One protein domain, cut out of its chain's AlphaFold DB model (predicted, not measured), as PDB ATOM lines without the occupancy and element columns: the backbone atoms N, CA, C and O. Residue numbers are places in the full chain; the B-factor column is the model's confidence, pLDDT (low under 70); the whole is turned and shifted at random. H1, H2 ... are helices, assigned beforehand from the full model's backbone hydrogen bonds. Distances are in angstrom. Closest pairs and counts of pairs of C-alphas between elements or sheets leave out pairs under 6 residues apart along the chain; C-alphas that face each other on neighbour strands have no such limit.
ATOM      1  N   GLY A  25     -33.443 -25.378 -36.697       79.50
ATOM      2  CA  GLY A  25     -34.482 -26.394 -36.668       79.50
ATOM      3  C   GLY A  25     -34.079 -27.620 -35.877       79.50
ATOM      4  O   GLY A  25     -33.161 -28.333 -36.269       79.50
ATOM      5  N   CYS A  26     -34.767 -27.861 -34.763       86.31
ATOM      6  CA  CYS A  26     -34.681 -29.118 -34.040       86.31
ATOM      7  C   CYS A  26     -36.080 -29.547 -33.569       86.31
ATOM      8  O   CYS A  26     -36.956 -28.694 -33.362       86.31
ATOM      9  N   PRO A  27     -36.307 -30.859 -33.411       89.38
ATOM     10  CA  PRO A  27     -37.502 -31.371 -32.759       89.38
ATOM     11  C   PRO A  27     -37.634 -30.795 -31.349       89.38
ATOM     12  O   PRO A  27     -36.686 -30.800 -30.562       89.38
ATOM     13  N   LYS A  28     -38.833 -30.321 -31.005       88.31
ATOM     14  CA  LYS A  28     -39.154 -29.968 -29.624       88.31
ATOM     15  C   LYS A  28     -39.195 -31.248 -28.792       88.31
ATOM     16  O   LYS A  28     -39.682 -32.273 -29.260       88.31
ATOM     17  N   GLN A  29     -38.721 -31.178 -27.554       83.88
ATOM     18  CA  GLN A  29     -38.858 -32.286 -26.616       83.88
ATOM     19  C   GLN A  29     -40.347 -32.491 -26.255       83.88
ATOM     20  O   GLN A  29     -41.025 -31.503 -25.946       83.88
ATOM     21  N   PRO A  30     -40.865 -33.737 -26.271       82.94
ATOM     22  CA  PRO A  30     -42.275 -34.012 -25.975       82.94
ATOM     23  C   PRO A  30     -42.631 -33.813 -24.496       82.94
ATOM     24  O   PRO A  30     -43.750 -33.415 -24.181       82.94
ATOM     25  N   GLY A  31     -41.685 -34.088 -23.593       86.19
ATOM     26  CA  GLY A  31     -41.851 -34.014 -22.136       86.19
ATOM     27  C   GLY A  31     -40.575 -33.544 -21.431       86.19
ATOM     28  O   GLY A  31     -39.745 -32.898 -22.055       86.19
ATOM     29  N   GLY A  32     -40.404 -33.864 -20.143       87.38
ATOM     30  CA  GLY A  32     -39.249 -33.411 -19.345       87.38
ATOM     31  C   GLY A  32     -38.052 -34.371 -19.303       87.38
ATOM     32  O   GLY A  32     -36.919 -33.928 -19.156       87.38
ATOM     33  N   THR A  33     -38.276 -35.676 -19.472       89.62
ATOM     34  CA  THR A  33     -37.270 -36.723 -19.191       89.62
ATOM     35  C   THR A  33     -36.678 -37.379 -20.437       89.62
ATOM     36  O   THR A  33     -35.628 -38.005 -20.377       89.62
ATOM     37  N   GLU A  34     -37.331 -37.225 -21.586       91.62
ATOM     38  CA  GLU A  34     -37.014 -37.955 -22.823       91.62
ATOM     39  C   GLU A  34     -35.945 -37.256 -23.702       91.62
ATOM     40  O   GLU A  34     -35.820 -37.558 -24.888       91.62
ATOM     41  N   CYS A  35     -35.197 -36.275 -23.173       91.88
ATOM     42  CA  CYS A  35     -34.276 -35.455 -23.977       91.88
ATOM     43  C   CYS A  35     -33.173 -36.290 -24.643       91.88
ATOM     44  O   CYS A  35     -32.856 -36.051 -25.806       91.88
ATOM     45  N   GLY A  36     -32.642 -37.296 -23.941       93.12
ATOM     46  CA  GLY A  36     -31.638 -38.212 -24.485       93.12
ATOM     47  C   GLY A  36     -32.153 -38.971 -25.710       93.12
ATOM     48  O   GLY A  36     -31.519 -38.938 -26.762       93.12
ATOM     49  N   TYR A  37     -33.349 -39.562 -25.619       94.19
ATOM     50  CA  TYR A  37     -33.955 -40.291 -26.737       94.19
ATOM     51  C   TYR A  37     -34.270 -39.381 -27.926       94.19
ATOM     52  O   TYR A  37     -34.059 -39.776 -29.070       94.19
ATOM     53  N   ALA A  38     -34.715 -38.145 -27.679       93.69
ATOM     54  CA  ALA A  38     -34.950 -37.178 -28.749       93.69
ATOM     55  C   ALA A  38     -33.656 -36.837 -29.510       93.69
ATOM     56  O   ALA A  38     -33.677 -36.749 -30.737       93.69
ATOM     57  N   VAL A  39     -32.527 -36.693 -28.805       93.31
ATOM     58  CA  VAL A  39     -31.211 -36.487 -29.434       93.31
ATOM     59  C   VAL A  39     -30.794 -37.717 -30.233       93.31
ATOM     60  O   VAL A  39     -30.399 -37.576 -31.386       93.31
ATOM     61  N   MET A  40     -30.917 -38.916 -29.665       95.44
ATOM     62  CA  MET A  40     -30.554 -40.162 -30.351       95.44
ATOM     63  C   MET A  40     -31.369 -40.362 -31.631       95.44
ATOM     64  O   MET A  40     -30.795 -40.634 -32.685       95.44
ATOM     65  N   ARG A  41     -32.691 -40.151 -31.573       95.25
ATOM     66  CA  ARG A  41     -33.562 -40.239 -32.752       95.25
ATOM     67  C   ARG A  41     -33.217 -39.178 -33.791       95.25
ATOM     68  O   ARG A  41     -33.163 -39.497 -34.973       95.25
ATOM     69  N   PHE A  42     -32.934 -37.947 -33.367       93.00
ATOM     70  CA  PHE A  42     -32.546 -36.879 -34.286       93.00
ATOM     71  C   PHE A  42     -31.212 -37.161 -34.981       93.00
ATOM     72  O   PHE A  42     -31.105 -36.972 -36.188       93.00
ATOM     73  N   MET A  43     -30.218 -37.673 -34.254       93.19
ATOM     74  CA  MET A  43     -28.944 -38.087 -34.847       93.19
ATOM     75  C   MET A  43     -29.127 -39.233 -35.843       93.19
ATOM     76  O   MET A  43     -28.531 -39.195 -36.916       93.19
ATOM     77  N   LYS A  44     -29.983 -40.212 -35.525       93.62
ATOM     78  CA  LYS A  44     -30.328 -41.299 -36.447       93.62
ATOM     79  C   LYS A  44     -30.975 -40.767 -37.728       93.62
ATOM     80  O   LYS A  44     -30.485 -41.066 -38.812       93.62
ATOM     81  N   ASP A  45     -31.989 -39.909 -37.602       93.12
ATOM     82  CA  ASP A  45     -32.656 -39.292 -38.755       93.12
ATOM     83  C   ASP A  45     -31.667 -38.505 -39.643       93.12
ATOM     84  O   ASP A  45     -31.788 -38.531 -40.862       93.12
ATOM     85  N   LEU A  46     -30.689 -37.803 -39.051       90.88
ATOM     86  CA  LEU A  46     -29.673 -37.045 -39.798       90.88
ATOM     87  C   LEU A  46     -28.708 -37.943 -40.579       90.88
ATOM     88  O   LEU A  46     -28.261 -37.562 -41.658       90.88
ATOM     89  N   VAL A  47     -28.358 -39.109 -40.033       92.00
ATOM     90  CA  VAL A  47     -27.493 -40.083 -40.715       92.00
ATOM     91  C   VAL A  47     -28.245 -40.773 -41.858       92.00
ATOM     92  O   VAL A  47     -27.651 -41.047 -42.899       92.00
ATOM     93  N   GLU A  48     -29.544 -41.024 -41.684       92.75
ATOM     94  CA  GLU A  48     -30.414 -41.662 -42.683       92.75
ATOM     95  C   GLU A  48     -30.875 -40.705 -43.803       92.75
ATOM     96  O   GLU A  48     -31.369 -41.164 -44.833       92.75
ATOM     97  N   ASP A  49     -30.699 -39.389 -43.637       90.88
ATOM     98  CA  ASP A  49     -31.102 -38.355 -44.596       90.88
ATOM     99  C   ASP A  49     -29.893 -37.639 -45.238       90.88
ATOM    100  O   ASP A  49     -29.532 -36.521 -44.851       90.88
ATOM    101  N   PRO A  50     -29.267 -38.239 -46.268       85.00
ATOM    102  CA  PRO A  50     -28.106 -37.650 -46.937       85.00
ATOM    103  C   PRO A  50     -28.436 -36.344 -47.678       85.00
ATOM    104  O   PRO A  50     -27.547 -35.525 -47.914       85.00
ATOM    105  N   ASP A  51     -29.710 -36.134 -48.024       86.62
ATOM    106  CA  ASP A  51     -30.185 -34.965 -48.768       86.62
ATOM    107  C   ASP A  51     -30.558 -33.780 -47.859       86.62
ATOM    108  O   ASP A  51     -30.921 -32.711 -48.357       86.62
ATOM    109  N   MET A  52     -30.483 -33.945 -46.535       82.88
ATOM    110  CA  MET A  52     -30.860 -32.937 -45.535       82.88
ATOM    111  C   MET A  52     -32.323 -32.441 -45.630       82.88
ATOM    112  O   MET A  52     -32.646 -31.345 -45.158       82.88
ATOM    113  N   LYS A  53     -33.228 -33.238 -46.214       85.06
ATOM    114  CA  LYS A  53     -34.677 -32.960 -46.325       85.06
ATOM    115  C   LYS A  53     -35.381 -32.924 -44.964       85.06
ATOM    116  O   LYS A  53     -36.408 -32.268 -44.791       85.06
ATOM    117  N   LEU A  54     -34.823 -33.593 -43.963       85.12
ATOM    118  CA  LEU A  54     -35.295 -33.633 -42.584       85.12
ATOM    119  C   LEU A  54     -35.311 -32.238 -41.941       85.12
ATOM    120  O   LEU A  54     -36.112 -31.960 -41.045       85.12
ATOM    121  N   LEU A  55     -34.466 -31.323 -42.408       81.31
ATOM    122  CA  LEU A  55     -34.414 -29.959 -41.888       81.31
ATOM    123  C   LEU A  55     -35.689 -29.172 -42.199       81.31
ATOM    124  O   LEU A  55     -36.103 -28.347 -41.383       81.31
ATOM    125  N   ASP A  56     -36.357 -29.472 -43.314       83.50
ATOM    126  CA  ASP A  56     -37.655 -28.879 -43.645       83.50
ATOM    127  C   ASP A  56     -38.743 -29.392 -42.692       83.50
ATOM    128  O   ASP A  56     -39.620 -28.638 -42.254       83.50
ATOM    129  N   LYS A  57     -38.658 -30.668 -42.280       85.50
ATOM    130  CA  LYS A  57     -39.551 -31.243 -41.263       85.50
ATOM    131  C   LYS A  57     -39.402 -30.499 -39.939       85.50
ATOM    132  O   LYS A  57     -40.431 -30.151 -39.352       85.50
ATOM    133  N   TRP A  58     -38.168 -30.237 -39.505       89.00
ATOM    134  CA  TRP A  58     -37.839 -29.610 -38.219       89.00
ATOM    135  C   TRP A  58     -37.604 -28.104 -38.287       89.00
ATOM    136  O   TRP A  58     -37.033 -27.545 -37.354       89.00
ATOM    137  N   ALA A  59     -38.073 -27.439 -39.344       81.31
ATOM    138  CA  ALA A  59     -37.881 -26.009 -39.548       81.31
ATOM    139  C   ALA A  59     -38.214 -25.173 -38.297       81.31
ATOM    140  O   ALA A  59     -39.068 -25.536 -37.472       81.31
ATOM    141  N   ALA A  60     -37.538 -24.029 -38.170       75.38
ATOM    142  CA  ALA A  60     -37.688 -23.102 -37.055       75.38
ATOM    143  C   ALA A  60     -39.166 -22.883 -36.715       75.38
ATOM    144  O   ALA A  60     -39.990 -22.635 -37.592       75.38
ATOM    145  N   ARG A  61     -39.496 -22.920 -35.418       75.00
ATOM    146  CA  ARG A  61     -40.855 -22.678 -34.896       75.00
ATOM    147  C   ARG A  61     -41.912 -23.726 -35.287       75.00
ATOM    148  O   ARG A  61     -43.076 -23.525 -34.950       75.00
ATOM    149  N   SER A  62     -41.543 -24.861 -35.895       79.19
ATOM    150  CA  SER A  62     -42.499 -25.919 -36.272       79.19
ATOM    151  C   SER A  62     -43.275 -26.520 -35.089       79.19
ATOM    152  O   SER A  62     -44.328 -27.114 -35.302       79.19
ATOM    153  N   ARG A  63     -42.784 -26.369 -33.844       82.62
ATOM    154  CA  ARG A  63     -43.334 -26.966 -32.602       82.62
ATOM    155  C   ARG A  63     -43.523 -28.490 -32.662       82.62
ATOM    156  O   ARG A  63     -44.073 -29.058 -31.722       82.62
ATOM    157  N   LYS A  64     -43.062 -29.145 -33.729       90.44
ATOM    158  CA  LYS A  64     -43.155 -30.589 -33.899       90.44
ATOM    159  C   LYS A  64     -42.266 -31.266 -32.866       90.44
ATOM    160  O   LYS A  64     -41.189 -30.770 -32.540       90.44
ATOM    161  N   THR A  65     -42.723 -32.409 -32.395       92.69
ATOM    162  CA  THR A  65     -42.019 -33.274 -31.455       92.69
ATOM    163  C   THR A  65     -42.022 -34.692 -31.998       92.69
ATOM    164  O   THR A  65     -42.885 -35.039 -32.806       92.69
ATOM    165  N   TYR A  66     -41.084 -35.508 -31.536       94.00
ATOM    166  CA  TYR A  66     -41.200 -36.953 -31.672       94.00
ATOM    167  C   TYR A  66     -42.387 -37.472 -30.865       94.00
ATOM    168  O   TYR A  66     -42.677 -36.971 -29.771       94.00
ATOM    169  N   SER A  67     -43.076 -38.461 -31.427       94.50
ATOM    170  CA  SER A  67     -44.046 -39.273 -30.706       94.50
ATOM    171  C   SER A  67     -43.329 -40.289 -29.817       94.50
ATOM    172  O   SER A  67     -42.138 -40.552 -29.978       94.50
ATOM    173  N   LYS A  68     -44.063 -40.907 -28.889       93.12
ATOM    174  CA  LYS A  68     -43.512 -41.984 -28.061       93.12
ATOM    175  C   LYS A  68     -43.016 -43.163 -28.908       93.12
ATOM    176  O   LYS A  68     -41.927 -43.655 -28.656       93.12
ATOM    177  N   ALA A  69     -43.762 -43.533 -29.949       95.25
ATOM    178  CA  ALA A  69     -43.373 -44.603 -30.864       95.25
ATOM    179  C   ALA A  69     -42.060 -44.290 -31.605       95.25
ATOM    180  O   ALA A  69     -41.225 -45.175 -31.757       95.25
ATOM    181  N   ASP A  70     -41.839 -43.030 -32.005       94.69
ATOM    182  CA  ASP A  70     -40.575 -42.622 -32.636       94.69
ATOM    183  C   ASP A  70     -39.387 -42.795 -31.676       94.69
ATOM    184  O   ASP A  70     -38.309 -43.230 -32.079       94.69
ATOM    185  N   LEU A  71     -39.580 -42.449 -30.399       95.00
ATOM    186  CA  LEU A  71     -38.552 -42.588 -29.366       95.00
ATOM    187  C   LEU A  71     -38.313 -44.053 -28.981       95.00
ATOM    188  O   LEU A  71     -37.174 -44.438 -28.721       95.00
ATOM    189  N   ASP A  72     -39.360 -44.878 -28.992       95.75
ATOM    190  CA  ASP A  72     -39.254 -46.298 -28.661       95.75
ATOM    191  C   ASP A  72     -38.360 -47.057 -29.655       95.75
ATOM    192  O   ASP A  72     -37.705 -48.012 -29.251       95.75
ATOM    193  N   ILE A  73     -38.222 -46.594 -30.906       95.94
ATOM    194  CA  ILE A  73     -37.276 -47.172 -31.878       95.94
ATOM    195  C   ILE A  73     -35.850 -47.157 -31.318       95.94
ATOM    196  O   ILE A  73     -35.218 -48.202 -31.181       95.94
ATOM    197  N   VAL A  74     -35.348 -45.976 -30.943       95.94
ATOM    198  CA  VAL A  74     -33.976 -45.856 -30.426       95.94
ATOM    199  C   VAL A  74     -33.843 -46.477 -29.044       95.94
ATOM    200  O   VAL A  74     -32.783 -46.995 -28.707       95.94
ATOM    201  N   ARG A  75     -34.915 -46.474 -28.247       95.44
ATOM    202  CA  ARG A  75     -34.944 -47.139 -26.943       95.44
ATOM    203  C   ARG A  75     -34.742 -48.647 -27.082       95.44
ATOM    204  O   ARG A  75     -33.891 -49.198 -26.392       95.44
ATOM    205  N   LEU A  76     -35.504 -49.297 -27.959       96.88
ATOM    206  CA  LEU A  76     -35.444 -50.743 -28.171       96.88
ATOM    207  C   LEU A  76     -34.124 -51.160 -28.819       96.88
ATOM    208  O   LEU A  76     -33.499 -52.094 -28.338       96.88
ATOM    209  N   GLU A  77     -33.653 -50.429 -29.829       96.31
ATOM    210  CA  GLU A  77     -32.347 -50.692 -30.455       96.31
ATOM    211  C   GLU A  77     -31.190 -50.569 -29.460       96.31
ATOM    212  O   GLU A  77     -30.260 -51.370 -29.470       96.31
ATOM    213  N   THR A  78     -31.252 -49.579 -28.566       94.62
ATOM    214  CA  THR A  78     -30.224 -49.406 -27.531       94.62
ATOM    215  C   THR A  78     -30.268 -50.539 -26.512       94.62
ATOM    216  O   THR A  78     -29.217 -51.012 -26.091       94.62
ATOM    217  N   LEU A  79     -31.465 -50.984 -26.117       96.31
ATOM    218  CA  LEU A  79     -31.625 -52.130 -25.219       96.31
ATOM    219  C   LEU A  79     -31.084 -53.418 -25.846       96.31
ATOM    220  O   LEU A  79     -30.346 -54.134 -25.177       96.31
ATOM    221  N   ASP A  80     -31.400 -53.672 -27.117       97.19
ATOM    222  CA  ASP A  80     -30.905 -54.831 -27.866       97.19
ATOM    223  C   ASP A  80     -29.373 -54.812 -27.977       97.19
ATOM    224  O   ASP A  80     -28.702 -55.793 -27.659       97.19
ATOM    225  N   TYR A  81     -28.794 -53.650 -28.302       96.00
ATOM    226  CA  TYR A  81     -27.344 -53.486 -28.338       96.00
ATOM    227  C   TYR A  81     -26.698 -53.743 -26.973       96.00
ATOM    228  O   TYR A  81     -25.732 -54.499 -26.894       96.00
ATOM    229  N   ILE A  82     -27.231 -53.158 -25.895       96.38
ATOM    230  CA  ILE A  82     -26.723 -53.379 -24.532       96.38
ATOM    231  C   ILE A  82     -26.795 -54.864 -24.173       96.38
ATOM    232  O   ILE A  82     -25.824 -55.410 -23.662       96.38
ATOM    233  N   GLN A  83     -27.907 -55.530 -24.479       96.75
ATOM    234  CA  GLN A  83     -28.071 -56.957 -24.227       96.75
ATOM    235  C   GLN A  83     -27.100 -57.817 -25.048       96.75
ATOM    236  O   GLN A  83     -26.695 -58.873 -24.584       96.75
ATOM    237  N   SER A  84     -26.706 -57.371 -26.243       96.56
ATOM    238  CA  SER A  84     -25.751 -58.096 -27.091       96.56
ATOM    239  C   SER A  84     -24.301 -58.043 -26.589       96.56
ATOM    240  O   SER A  84     -23.494 -58.892 -26.965       96.56
ATOM    241  N   ILE A  85     -23.963 -57.045 -25.765       95.06
ATOM    242  CA  ILE A  85     -22.608 -56.827 -25.225       95.06
ATOM    243  C   ILE A  85     -22.478 -57.165 -23.735       95.06
ATOM    244  O   ILE A  85     -21.386 -57.026 -23.178       95.06
ATOM    245  N   MET A  86     -23.584 -57.546 -23.092       83.69
ATOM    246  CA  MET A  86     -23.635 -58.058 -21.720       83.69
ATOM    247  C   MET A  86     -23.564 -59.580 -21.717       83.69
ATOM    248  O   MET A  86     -22.879 -60.109 -20.816       83.69
TER     249      MET A  86
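This is residues 25 to 86 of the 86 residues of an uncharacterized protein of Daucus carota subsp. sativus (UniProt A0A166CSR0). What shape do the atoms make? The two longer helices, H3 and H1, meet near their first residues as an L; residues 79 to 86, of which 79 to 85 belong to H3, stick out as a free arm, and the short H2 is near H1. What is the make-up? The 62 printed residues include three named helices, in the order H1, H2, H3, and no named strand: the class is all helix. How large is it? It is only just compact, close to loose, with a radius of gyration of the C-alphas of 12.7 A, and flat, spanning 41 by 29 by 15 A.

Where is the longest helix? H3 is residues 68 to 85, 25.8 A from first to last C-alpha, from (-43.512, -41.984, -28.061) to (-22.608, -56.827, -25.225). Where are the others? H1 is residues 35 to 48, 20.1 A long, beginning at C-alpha 35 at (-34.276, -35.455, -23.977). H2 is residues 54 to 57, 5.1 A long.

How does H3 stand to H1? They touch, about perpendicular at 87 degrees, through residues 70 to 75 of H3 and 37 to 41 of H1 alone; their closest C-alphas, of Leu 71 and Tyr 37, are 5.8 A apart. Where is H2? It is close to but not clearly touching H1, the closest C-alphas being those of Leu 54 and Leu 46, 7.1 A apart. H2 and H3 are apart. What do the backbones show? Every O i to N i+4 pair is within hydrogen-bond range in H1 and 13 of 14 in H3; H2 is too short for such a pair.

How far does it reach? The two farthest C-alphas, of Arg 61 and Met 86, are 41.5 A apart. Is anything cut, long or uncertain? The printed part has no cut; the link from H1 to H2 is tight and that from H2 to H3 short. The mean pLDDT of the printed part is 90.3, and no printed residue is under 70.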